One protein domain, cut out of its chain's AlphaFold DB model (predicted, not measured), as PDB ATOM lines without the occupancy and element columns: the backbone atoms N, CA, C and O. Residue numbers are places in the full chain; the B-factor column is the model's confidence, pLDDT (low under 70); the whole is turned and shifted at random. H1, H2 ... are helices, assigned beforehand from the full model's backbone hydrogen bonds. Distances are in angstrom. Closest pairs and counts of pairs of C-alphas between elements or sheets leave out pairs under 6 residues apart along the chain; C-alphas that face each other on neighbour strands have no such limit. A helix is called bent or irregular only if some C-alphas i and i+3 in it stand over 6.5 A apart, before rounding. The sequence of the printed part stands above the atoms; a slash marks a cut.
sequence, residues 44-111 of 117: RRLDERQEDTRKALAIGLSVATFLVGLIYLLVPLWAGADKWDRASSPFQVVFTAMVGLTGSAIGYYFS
ATOM      1  N   ARG A  44     174.003 202.342 178.152       49.34
ATOM      2  CA  ARG A  44     175.026 202.073 179.187       49.34
ATOM      3  C   ARG A  44     174.658 200.939 180.149       49.34
ATOM      4  O   ARG A  44     175.514 200.130 180.493       49.34
ATOM      5  N   ARG A  45     173.388 200.836 180.561       50.22
ATOM      6  CA  ARG A  45     172.933 199.740 181.442       50.22
ATOM      7  C   ARG A  45     172.764 198.399 180.721       50.22
ATOM      8  O   ARG A  45     172.787 197.362 181.387       50.22
ATOM      9  N   LEU A  46     172.551 198.399 179.402       51.56
ATOM     10  CA  LEU A  46     172.524 197.168 178.610       51.56
ATOM     11  C   LEU A  46     173.940 196.612 178.417       51.56
ATOM     12  O   LEU A  46     174.125 195.408 178.591       51.56
ATOM     13  N   ASP A  47     174.916 197.482 178.146       51.38
ATOM     14  CA  ASP A  47     176.328 197.107 177.997       51.38
ATOM     15  C   ASP A  47     176.904 196.521 179.293       51.38
ATOM     16  O   ASP A  47     177.474 195.430 179.265       51.38
ATOM     17  N   GLU A  48     176.658 197.144 180.453       50.12
ATOM     18  CA  GLU A  48     177.117 196.606 181.748       50.12
ATOM     19  C   GLU A  48     176.524 195.215 182.052       50.12
ATOM     20  O   GLU A  48     177.224 194.318 182.525       50.12
ATOM     21  N   ARG A  49     175.243 194.970 181.725       53.78
ATOM     22  CA  ARG A  49     174.621 193.643 181.925       53.78
ATOM     23  C   ARG A  49     175.076 192.604 180.902       53.78
ATOM     24  O   ARG A  49     175.101 191.407 181.217       53.78
ATOM     25  N   GLN A  50     175.399 193.022 179.680       52.66
ATOM     26  CA  GLN A  50     175.980 192.136 178.673       52.66
ATOM     27  C   GLN A  50     177.413 191.749 179.040       52.66
ATOM     28  O   GLN A  50     177.773 190.581 178.873       52.66
ATOM     29  N   GLU A  51     178.195 192.663 179.610       58.53
ATOM     30  CA  GLU A  51     179.559 192.392 180.061       58.53
ATOM     31  C   GLU A  51     179.591 191.423 181.249       58.53
ATOM     32  O   GLU A  51     180.320 190.429 181.203       58.53
ATOM     33  N   ASP A  52     178.715 191.603 182.243       63.41
ATOM     34  CA  ASP A  52     178.588 190.665 183.367       63.41
ATOM     35  C   ASP A  52     178.139 189.270 182.915       63.41
ATOM     36  O   ASP A  52     178.682 188.255 183.361       63.41
ATOM     37  N   THR A  53     177.196 189.195 181.972       64.38
ATOM     38  CA  THR A  53     176.750 187.908 181.416       64.38
ATOM     39  C   THR A  53     177.871 187.238 180.619       64.38
ATOM     40  O   THR A  53     178.077 186.030 180.739       64.38
ATOM     41  N   ARG A  54     178.633 188.005 179.830       68.38
ATOM     42  CA  ARG A  54     179.776 187.504 179.054       68.38
ATOM     43  C   ARG A  54     180.896 187.013 179.966       68.38
ATOM     44  O   ARG A  54     181.483 185.967 179.699       68.38
ATOM     45  N   LYS A  55     181.154 187.725 181.062       74.31
ATOM     46  CA  LYS A  55     182.132 187.352 182.087       74.31
ATOM     47  C   LYS A  55     181.702 186.091 182.832       74.31
ATOM     48  O   LYS A  55     182.513 185.183 182.985       74.31
ATOM     49  N   ALA A  56     180.429 185.982 183.215       75.44
ATOM     50  CA  ALA A  56     179.875 184.772 183.823       75.44
ATOM     51  C   ALA A  56     179.965 183.563 182.878       75.44
ATOM     52  O   ALA A  56     180.351 182.476 183.305       75.44
ATOM     53  N   LEU A  57     179.692 183.760 181.585       76.50
ATOM     54  CA  LEU A  57     179.857 182.730 180.560       76.50
ATOM     55  C   LEU A  57     181.313 182.309 180.379       76.50
ATOM     56  O   LEU A  57     181.594 181.117 180.324       76.50
ATOM     57  N   ALA A  58     182.240 183.265 180.328       78.00
ATOM     58  CA  ALA A  58     183.665 182.979 180.215       78.00
ATOM     59  C   ALA A  58     184.182 182.197 181.433       78.00
ATOM     60  O   ALA A  58     184.900 181.210 181.269       78.00
ATOM     61  N   ILE A  59     183.774 182.585 182.646       82.38
ATOM     62  CA  ILE A  59     184.117 181.869 183.882       82.38
ATOM     63  C   ILE A  59     183.507 180.465 183.862       82.38
ATOM     64  O   ILE A  59     184.222 179.491 184.088       82.38
ATOM     65  N   GLY A  60     182.219 180.341 183.537       81.88
ATOM     66  CA  GLY A  60     181.526 179.054 183.467       81.88
ATOM     67  C   GLY A  60     182.168 178.098 182.462       81.88
ATOM     68  O   GLY A  60     182.425 176.940 182.789       81.88
ATOM     69  N   LEU A  61     182.513 178.592 181.271       83.69
ATOM     70  CA  LEU A  61     183.187 177.807 180.237       83.69
ATOM     71  C   LEU A  61     184.609 177.412 180.661       83.69
ATOM     72  O   LEU A  61     185.033 176.282 180.419       83.69
ATOM     73  N   SER A  62     185.333 178.311 181.333       80.75
ATOM     74  CA  SER A  62     186.681 178.038 181.846       80.75
ATOM     75  C   SER A  62     186.660 176.947 182.916       80.75
ATOM     76  O   SER A  62     187.446 176.003 182.846       80.75
ATOM     77  N   VAL A  63     185.723 177.024 183.866       86.25
ATOM     78  CA  VAL A  63     185.540 176.003 184.911       86.25
ATOM     79  C   VAL A  63     185.130 174.666 184.299       86.25
ATOM     80  O   VAL A  63     185.706 173.638 184.648       86.25
ATOM     81  N   ALA A  64     184.188 174.662 183.353       85.06
ATOM     82  CA  ALA A  64     183.772 173.443 182.662       85.06
ATOM     83  C   ALA A  64     184.941 172.788 181.911       85.06
ATOM     84  O   ALA A  64     185.168 171.588 182.044       85.06
ATOM     85  N   THR A  65     185.732 173.580 181.182       85.06
ATOM     86  CA  THR A  65     186.914 173.090 180.454       85.06
ATOM     87  C   THR A  65     187.963 172.526 181.411       85.06
ATOM     88  O   THR A  65     188.510 171.452 181.168       85.06
ATOM     89  N   PHE A  66     188.206 173.210 182.532       87.81
ATOM     90  CA  PHE A  66     189.116 172.734 183.571       87.81
ATOM     91  C   PHE A  66     188.661 171.395 184.162       87.81
ATOM     92  O   PHE A  66     189.459 170.464 184.247       87.81
ATOM     93  N   LEU A  67     187.379 171.265 184.518       88.25
ATOM     94  CA  LEU A  67     186.818 170.020 185.050       88.25
ATOM     95  C   LEU A  67     186.936 168.867 184.052       88.25
ATOM     96  O   LEU A  67     187.260 167.752 184.445       88.25
ATOM     97  N   VAL A  68     186.725 169.127 182.764       87.06
ATOM     98  CA  VAL A  68     186.878 168.108 181.716       87.06
ATOM     99  C   VAL A  68     188.328 167.655 181.611       87.06
ATOM    100  O   VAL A  68     188.579 166.453 181.608       87.06
ATOM    101  N   GLY A  69     189.284 168.587 181.589       86.75
ATOM    102  CA  GLY A  69     190.711 168.253 181.598       86.75
ATOM    103  C   GLY A  69     191.113 167.460 182.844       86.75
ATOM    104  O   GLY A  69     191.852 166.481 182.752       86.75
ATOM    105  N   LEU A  70     190.557 167.826 184.000       89.81
ATOM    106  CA  LEU A  70     190.770 167.126 185.261       89.81
ATOM    107  C   LEU A  70     190.228 165.687 185.210       89.81
ATOM    108  O   LEU A  70     190.932 164.756 185.590       89.81
ATOM    109  N   ILE A  71     189.017 165.479 184.688       86.88
ATOM    110  CA  ILE A  71     188.430 164.144 184.478       86.88
ATOM    111  C   ILE A  71     189.297 163.328 183.513       86.88
ATOM    112  O   ILE A  71     189.594 162.168 183.792       86.88
ATOM    113  N   TYR A  72     189.759 163.941 182.422       85.12
ATOM    114  CA  TYR A  72     190.609 163.284 181.427       85.12
ATOM    115  C   TYR A  72     191.935 162.781 182.022       85.12
ATOM    116  O   TYR A  72     192.469 161.771 181.572       85.12
ATOM    117  N   LEU A  73     192.448 163.464 183.051       86.19
ATOM    118  CA  LEU A  73     193.637 163.061 183.799       86.19
ATOM    119  C   LEU A  73     193.323 161.996 184.864       86.19
ATOM    120  O   LEU A  73     194.015 160.984 184.954       86.19
ATOM    121  N   LEU A  74     192.298 162.218 185.695       86.75
ATOM    122  CA  LEU A  74     192.021 161.379 186.867       86.75
ATOM    123  C   LEU A  74     191.351 160.047 186.535       86.75
ATOM    124  O   LEU A  74     191.616 159.054 187.210       86.75
ATOM    125  N   VAL A  75     190.482 159.998 185.526       85.88
ATOM    126  CA  VAL A  75     189.765 158.765 185.180       85.88
ATOM    127  C   VAL A  75     190.718 157.633 184.783       85.88
ATOM    128  O   VAL A  75     190.573 156.555 185.357       85.88
ATOM    129  N   PRO A  76     191.716 157.817 183.896       84.62
ATOM    130  CA  PRO A  76     192.676 156.749 183.611       84.62
ATOM    131  C   PRO A  76     193.509 156.335 184.832       84.62
ATOM    132  O   PRO A  76     193.812 155.151 184.974       84.62
ATOM    133  N   LEU A  77     193.831 157.272 185.735       85.31
ATOM    134  CA  LEU A  77     194.561 156.987 186.980       85.31
ATOM    135  C   LEU A  77     193.747 156.128 187.960       85.31
ATOM    136  O   LEU A  77     194.314 155.277 188.639       85.31
ATOM    137  N   TRP A  78     192.429 156.337 188.041       85.44
ATOM    138  CA  TRP A  78     191.566 155.659 189.015       85.44
ATOM    139  C   TRP A  78     190.861 154.415 188.453       85.44
ATOM    140  O   TRP A  78     190.801 153.378 189.108       85.44
ATOM    141  N   ALA A  79     190.330 154.496 187.231       81.56
ATOM    142  CA  ALA A  79     189.585 153.414 186.584       81.56
ATOM    143  C   ALA A  79     190.487 152.415 185.835       81.56
ATOM    144  O   ALA A  79     190.034 151.314 185.500       81.56
ATOM    145  N   GLY A  80     191.750 152.785 185.600       82.75
ATOM    146  CA  GLY A  80     192.726 152.021 184.830       82.75
ATOM    147  C   GLY A  80     192.727 152.393 183.345       82.75
ATOM    148  O   GLY A  80     191.675 152.625 182.740       82.75
ATOM    149  N   ALA A  81     193.927 152.413 182.755       81.56
ATOM    150  CA  ALA A  81     194.162 152.856 181.382       81.56
ATOM    151  C   ALA A  81     193.328 152.076 180.350       81.56
ATOM    152  O   ALA A  81     192.708 152.698 179.500       81.56
ATOM    153  N   ASP A  82     193.204 150.751 180.479       82.81
ATOM    154  CA  ASP A  82     192.484 149.916 179.501       82.81
ATOM    155  C   ASP A  82     190.990 150.255 179.384       82.81
ATOM    156  O   ASP A  82     190.400 150.234 178.299       82.81
ATOM    157  N   LYS A  83     190.345 150.568 180.515       83.12
ATOM    158  CA  LYS A  83     188.923 150.942 180.535       83.12
ATOM    159  C   LYS A  83     188.729 152.349 179.993       83.12
ATOM    160  O   LYS A  83     187.756 152.598 179.283       83.12
ATOM    161  N   TRP A  84     189.650 153.250 180.331       87.12
ATOM    162  CA  TRP A  84     189.644 154.609 179.819       87.12
ATOM    163  C   TRP A  84     189.871 154.648 178.312       87.12
ATOM    164  O   TRP A  84     189.153 155.361 177.626       87.12
ATOM    165  N   ASP A  85     190.780 153.839 177.778       86.44
ATOM    166  CA  ASP A  85     191.098 153.839 176.350       86.44
ATOM    167  C   ASP A  85     189.871 153.454 175.511       86.44
ATOM    168  O   ASP A  85     189.509 154.145 174.559       86.44
ATOM    169  N   ARG A  86     189.115 152.444 175.969       85.88
ATOM    170  CA  ARG A  86     187.824 152.062 175.374       85.88
ATOM    171  C   ARG A  86     186.749 153.148 175.512       85.88
ATOM    172  O   ARG A  86     185.900 153.279 174.632       85.88
ATOM    173  N   ALA A  87     186.744 153.890 176.618       83.81
ATOM    174  CA  ALA A  87     185.728 154.900 176.920       83.81
ATOM    175  C   ALA A  87     186.048 156.297 176.356       83.81
ATOM    176  O   ALA A  87     185.139 157.108 176.187       83.81
ATOM    177  N   SER A  88     187.311 156.586 176.039       85.25
ATOM    178  CA  SER A  88     187.784 157.916 175.641       85.25
ATOM    179  C   SER A  88     187.173 158.372 174.316       85.25
ATOM    180  O   SER A  88     186.679 159.492 174.210       85.25
ATOM    181  N   SER A  89     187.127 157.478 173.325       85.25
ATOM    182  CA  SER A  89     186.553 157.749 172.007       85.25
ATOM    183  C   SER A  89     185.058 158.112 172.070       85.25
ATOM    184  O   SER A  89     184.702 159.201 171.611       85.25
ATOM    185  N   PRO A  90     184.165 157.306 172.685       87.00
ATOM    186  CA  PRO A  90     182.763 157.701 172.821       87.00
ATOM    187  C   PRO A  90     182.582 158.930 173.724       87.00
ATOM    188  O   PRO A  90     181.708 159.755 173.455       87.00
ATOM    189  N   PHE A  91     183.419 159.102 174.754       84.94
ATOM    190  CA  PHE A  91     183.386 160.290 175.608       84.94
ATOM    191  C   PHE A  91     183.666 161.576 174.821       84.94
ATOM    192  O   PHE A  91     182.934 162.548 174.986       84.94
ATOM    193  N   GLN A  92     184.659 161.581 173.926       87.38
ATOM    194  CA  GLN A  92     184.958 162.739 173.077       87.38
ATOM    195  C   GLN A  92     183.769 163.123 172.193       87.38
ATOM    196  O   GLN A  92     183.421 164.297 172.129       87.38
ATOM    197  N   VAL A  93     183.100 162.148 171.571       87.75
ATOM    198  CA  VAL A  93     181.930 162.414 170.715       87.75
ATOM    199  C   VAL A  93     180.803 163.070 171.512       87.75
ATOM    200  O   VAL A  93     180.270 164.104 171.104       87.75
ATOM    201  N   VAL A  94     180.458 162.497 172.669       87.69
ATOM    202  CA  VAL A  94     179.396 163.032 173.537       87.69
ATOM    203  C   VAL A  94     179.771 164.413 174.064       87.69
ATOM    204  O   VAL A  94     178.937 165.319 174.070       87.69
ATOM    205  N   PHE A  95     181.027 164.597 174.468       85.44
ATOM    206  CA  PHE A  95     181.523 165.875 174.955       85.44
ATOM    207  C   PHE A  95     181.458 166.956 173.873       85.44
ATOM    208  O   PHE A  95     180.896 168.023 174.110       85.44
ATOM    209  N   THR A  96     181.947 166.681 172.664       87.25
ATOM    210  CA  THR A  96     181.877 167.623 171.541       87.25
ATOM    211  C   THR A  96     180.433 167.980 171.195       87.25
ATOM    212  O   THR A  96     180.136 169.156 170.979       87.25
ATOM    213  N   ALA A  97     179.516 167.008 171.200       88.19
ATOM    214  CA  ALA A  97     178.094 167.269 170.978       88.19
ATOM    215  C   ALA A  97     177.497 168.177 172.066       88.19
ATOM    216  O   ALA A  97     176.804 169.143 171.754       88.19
ATOM    217  N   MET A  98     177.812 167.918 173.339       86.94
ATOM    218  CA  MET A  98     177.394 168.748 174.475       86.94
ATOM    219  C   MET A  98     177.928 170.181 174.373       86.94
ATOM    220  O   MET A  98     177.175 171.132 174.584       86.94
ATOM    221  N   VAL A  99     179.201 170.356 174.002       86.81
ATOM    222  CA  VAL A  99     179.799 171.683 173.784       86.81
ATOM    223  C   VAL A  99     179.118 172.400 172.618       86.81
ATOM    224  O   VAL A  99     178.770 173.571 172.752       86.81
ATOM    225  N   GLY A 100     178.862 171.703 171.508       85.75
ATOM    226  CA  GLY A 100     178.143 172.255 170.359       85.75
ATOM    227  C   GLY A 100     176.722 172.707 170.707       85.75
ATOM    228  O   GLY A 100     176.336 173.828 170.385       85.75
ATOM    229  N   LEU A 101     175.967 171.877 171.434       88.81
ATOM    230  CA  LEU A 101     174.624 172.217 171.916       88.81
ATOM    231  C   LEU A 101     174.644 173.409 172.872       88.81
ATOM    232  O   LEU A 101     173.831 174.322 172.740       88.81
ATOM    233  N   THR A 102     175.599 173.434 173.801       85.69
ATOM    234  CA  THR A 102     175.764 174.543 174.748       85.69
ATOM    235  C   THR A 102     176.088 175.838 174.005       85.69
ATOM    236  O   THR A 102     175.449 176.860 174.243       85.69
ATOM    237  N   GLY A 103     177.013 175.794 173.041       84.88
ATOM    238  CA  GLY A 103     177.344 176.929 172.178       84.88
ATOM    239  C   GLY A 103     176.141 177.430 171.375       84.88
ATOM    240  O   GLY A 103     175.893 178.634 171.326       84.88
ATOM    241  N   SER A 104     175.342 176.515 170.819       84.88
ATOM    242  CA  SER A 104     174.106 176.857 170.107       84.88
ATOM    243  C   SER A 104     173.070 177.513 171.023       84.88
ATOM    244  O   SER A 104     172.438 178.490 170.627       84.88
ATOM    245  N   ALA A 105     172.895 177.008 172.246       83.31
ATOM    246  CA  ALA A 105     171.962 177.573 173.220       83.31
ATOM    247  C   ALA A 105     172.379 178.986 173.653       83.31
ATOM    248  O   ALA A 105     171.543 179.887 173.725       83.31
ATOM    249  N   ILE A 106     173.680 179.200 173.873       81.19
ATOM    250  CA  ILE A 106     174.247 180.523 174.163       81.19
ATOM    251  C   ILE A 106     174.004 181.473 172.985       81.19
ATOM    252  O   ILE A 106     173.513 182.583 173.182       81.19
ATOM    253  N   GLY A 107     174.294 181.030 171.758       80.56
ATOM    254  CA  GLY A 107     174.051 181.812 170.544       80.56
ATOM    255  C   GLY A 107     172.583 182.215 170.384       80.56
ATOM    256  O   GLY A 107     172.291 183.386 170.145       80.56
ATOM    257  N   TYR A 108     171.650 181.283 170.600       80.00
ATOM    258  CA  TYR A 108     170.208 181.555 170.573       80.00
ATOM    259  C   TYR A 108     169.779 182.577 171.638       80.00
ATOM    260  O   TYR A 108     169.018 183.505 171.350       80.00
ATOM    261  N   TYR A 109     170.286 182.445 172.864       77.69
ATOM    262  CA  TYR A 109     169.984 183.371 173.957       77.69
ATOM    263  C   TYR A 109     170.430 184.810 173.658       77.69
ATOM    264  O   TYR A 109     169.714 185.753 173.991       77.69
ATOM    265  N   PHE A 110     171.577 185.001 173.003       76.19
ATOM    266  CA  PHE A 110     172.016 186.339 172.596       76.19
ATOM    267  C   PHE A 110     171.301 186.846 171.340       76.19
ATOM    268  O   PHE A 110     170.935 188.018 171.292       76.19
ATOM    269  N   SER A 111     171.028 185.980 170.360       72.69
ATOM    270  CA  SER A 111     170.300 186.365 169.142       72.69
ATOM    271  C   SER A 111     168.867 186.816 169.430       72.69
ATOM    272  O   SER A 111     168.375 187.728 168.778       72.69
TER     273      SER A 111
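This is residues 44 to 111 of the 117 residues of an uncharacterized protein of Rhodococcus koreensis (UniProt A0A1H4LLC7). Two long helices, H1 and then H2, lie side by side and run opposite ways as a long narrow U, touching only by the turn at Gly 80; the free start of H1 sticks out at the open end. The printed part has 68 residues, is all helix with no named strand, and is only just loose, close to extended, with a radius of gyration of the C-alphas of 16.4 A. It is a rod spanning 55 by 19 by 8 A.

Find C-alpha 44 at (175.026, 202.073, 179.187); from there H1, residues 44 to 79, runs 51.3 A, with a kink of 29 degrees near residue 73. H1 is neither bent nor irregular, but only just: C-alphas 73 and 76 are 6.4 A apart. After a tight link, H2, residues 81 to 111, runs 42.9 A to C-alpha 111 at (170.300, 186.365, 169.142). H2 has a kink of 45 degrees near residue 89 and is only just irregular, with C-alphas 86 and 89 6.7 A apart.

Look at residues 75 to 76 and 82 to 85: with these alone H1 and H2 touch, only at the corner, the closest C-alphas being those of Pro 76 and Trp 84, 5.3 A apart. They run opposite ways at a shallow tilt of 8 degrees. O i to N i+4 pairs are within hydrogen-bond range in 30 of 32 for H1 and 25 of 27 for H2.

The C-alphas farthest apart, Arg 44 and Asp 82, are 55.0 A apart. Residues 44 to 49, 51 to 56 and 77 to 82 stand free. The printed part has no cut; pLDDT is under 70 at residues 44 to 54.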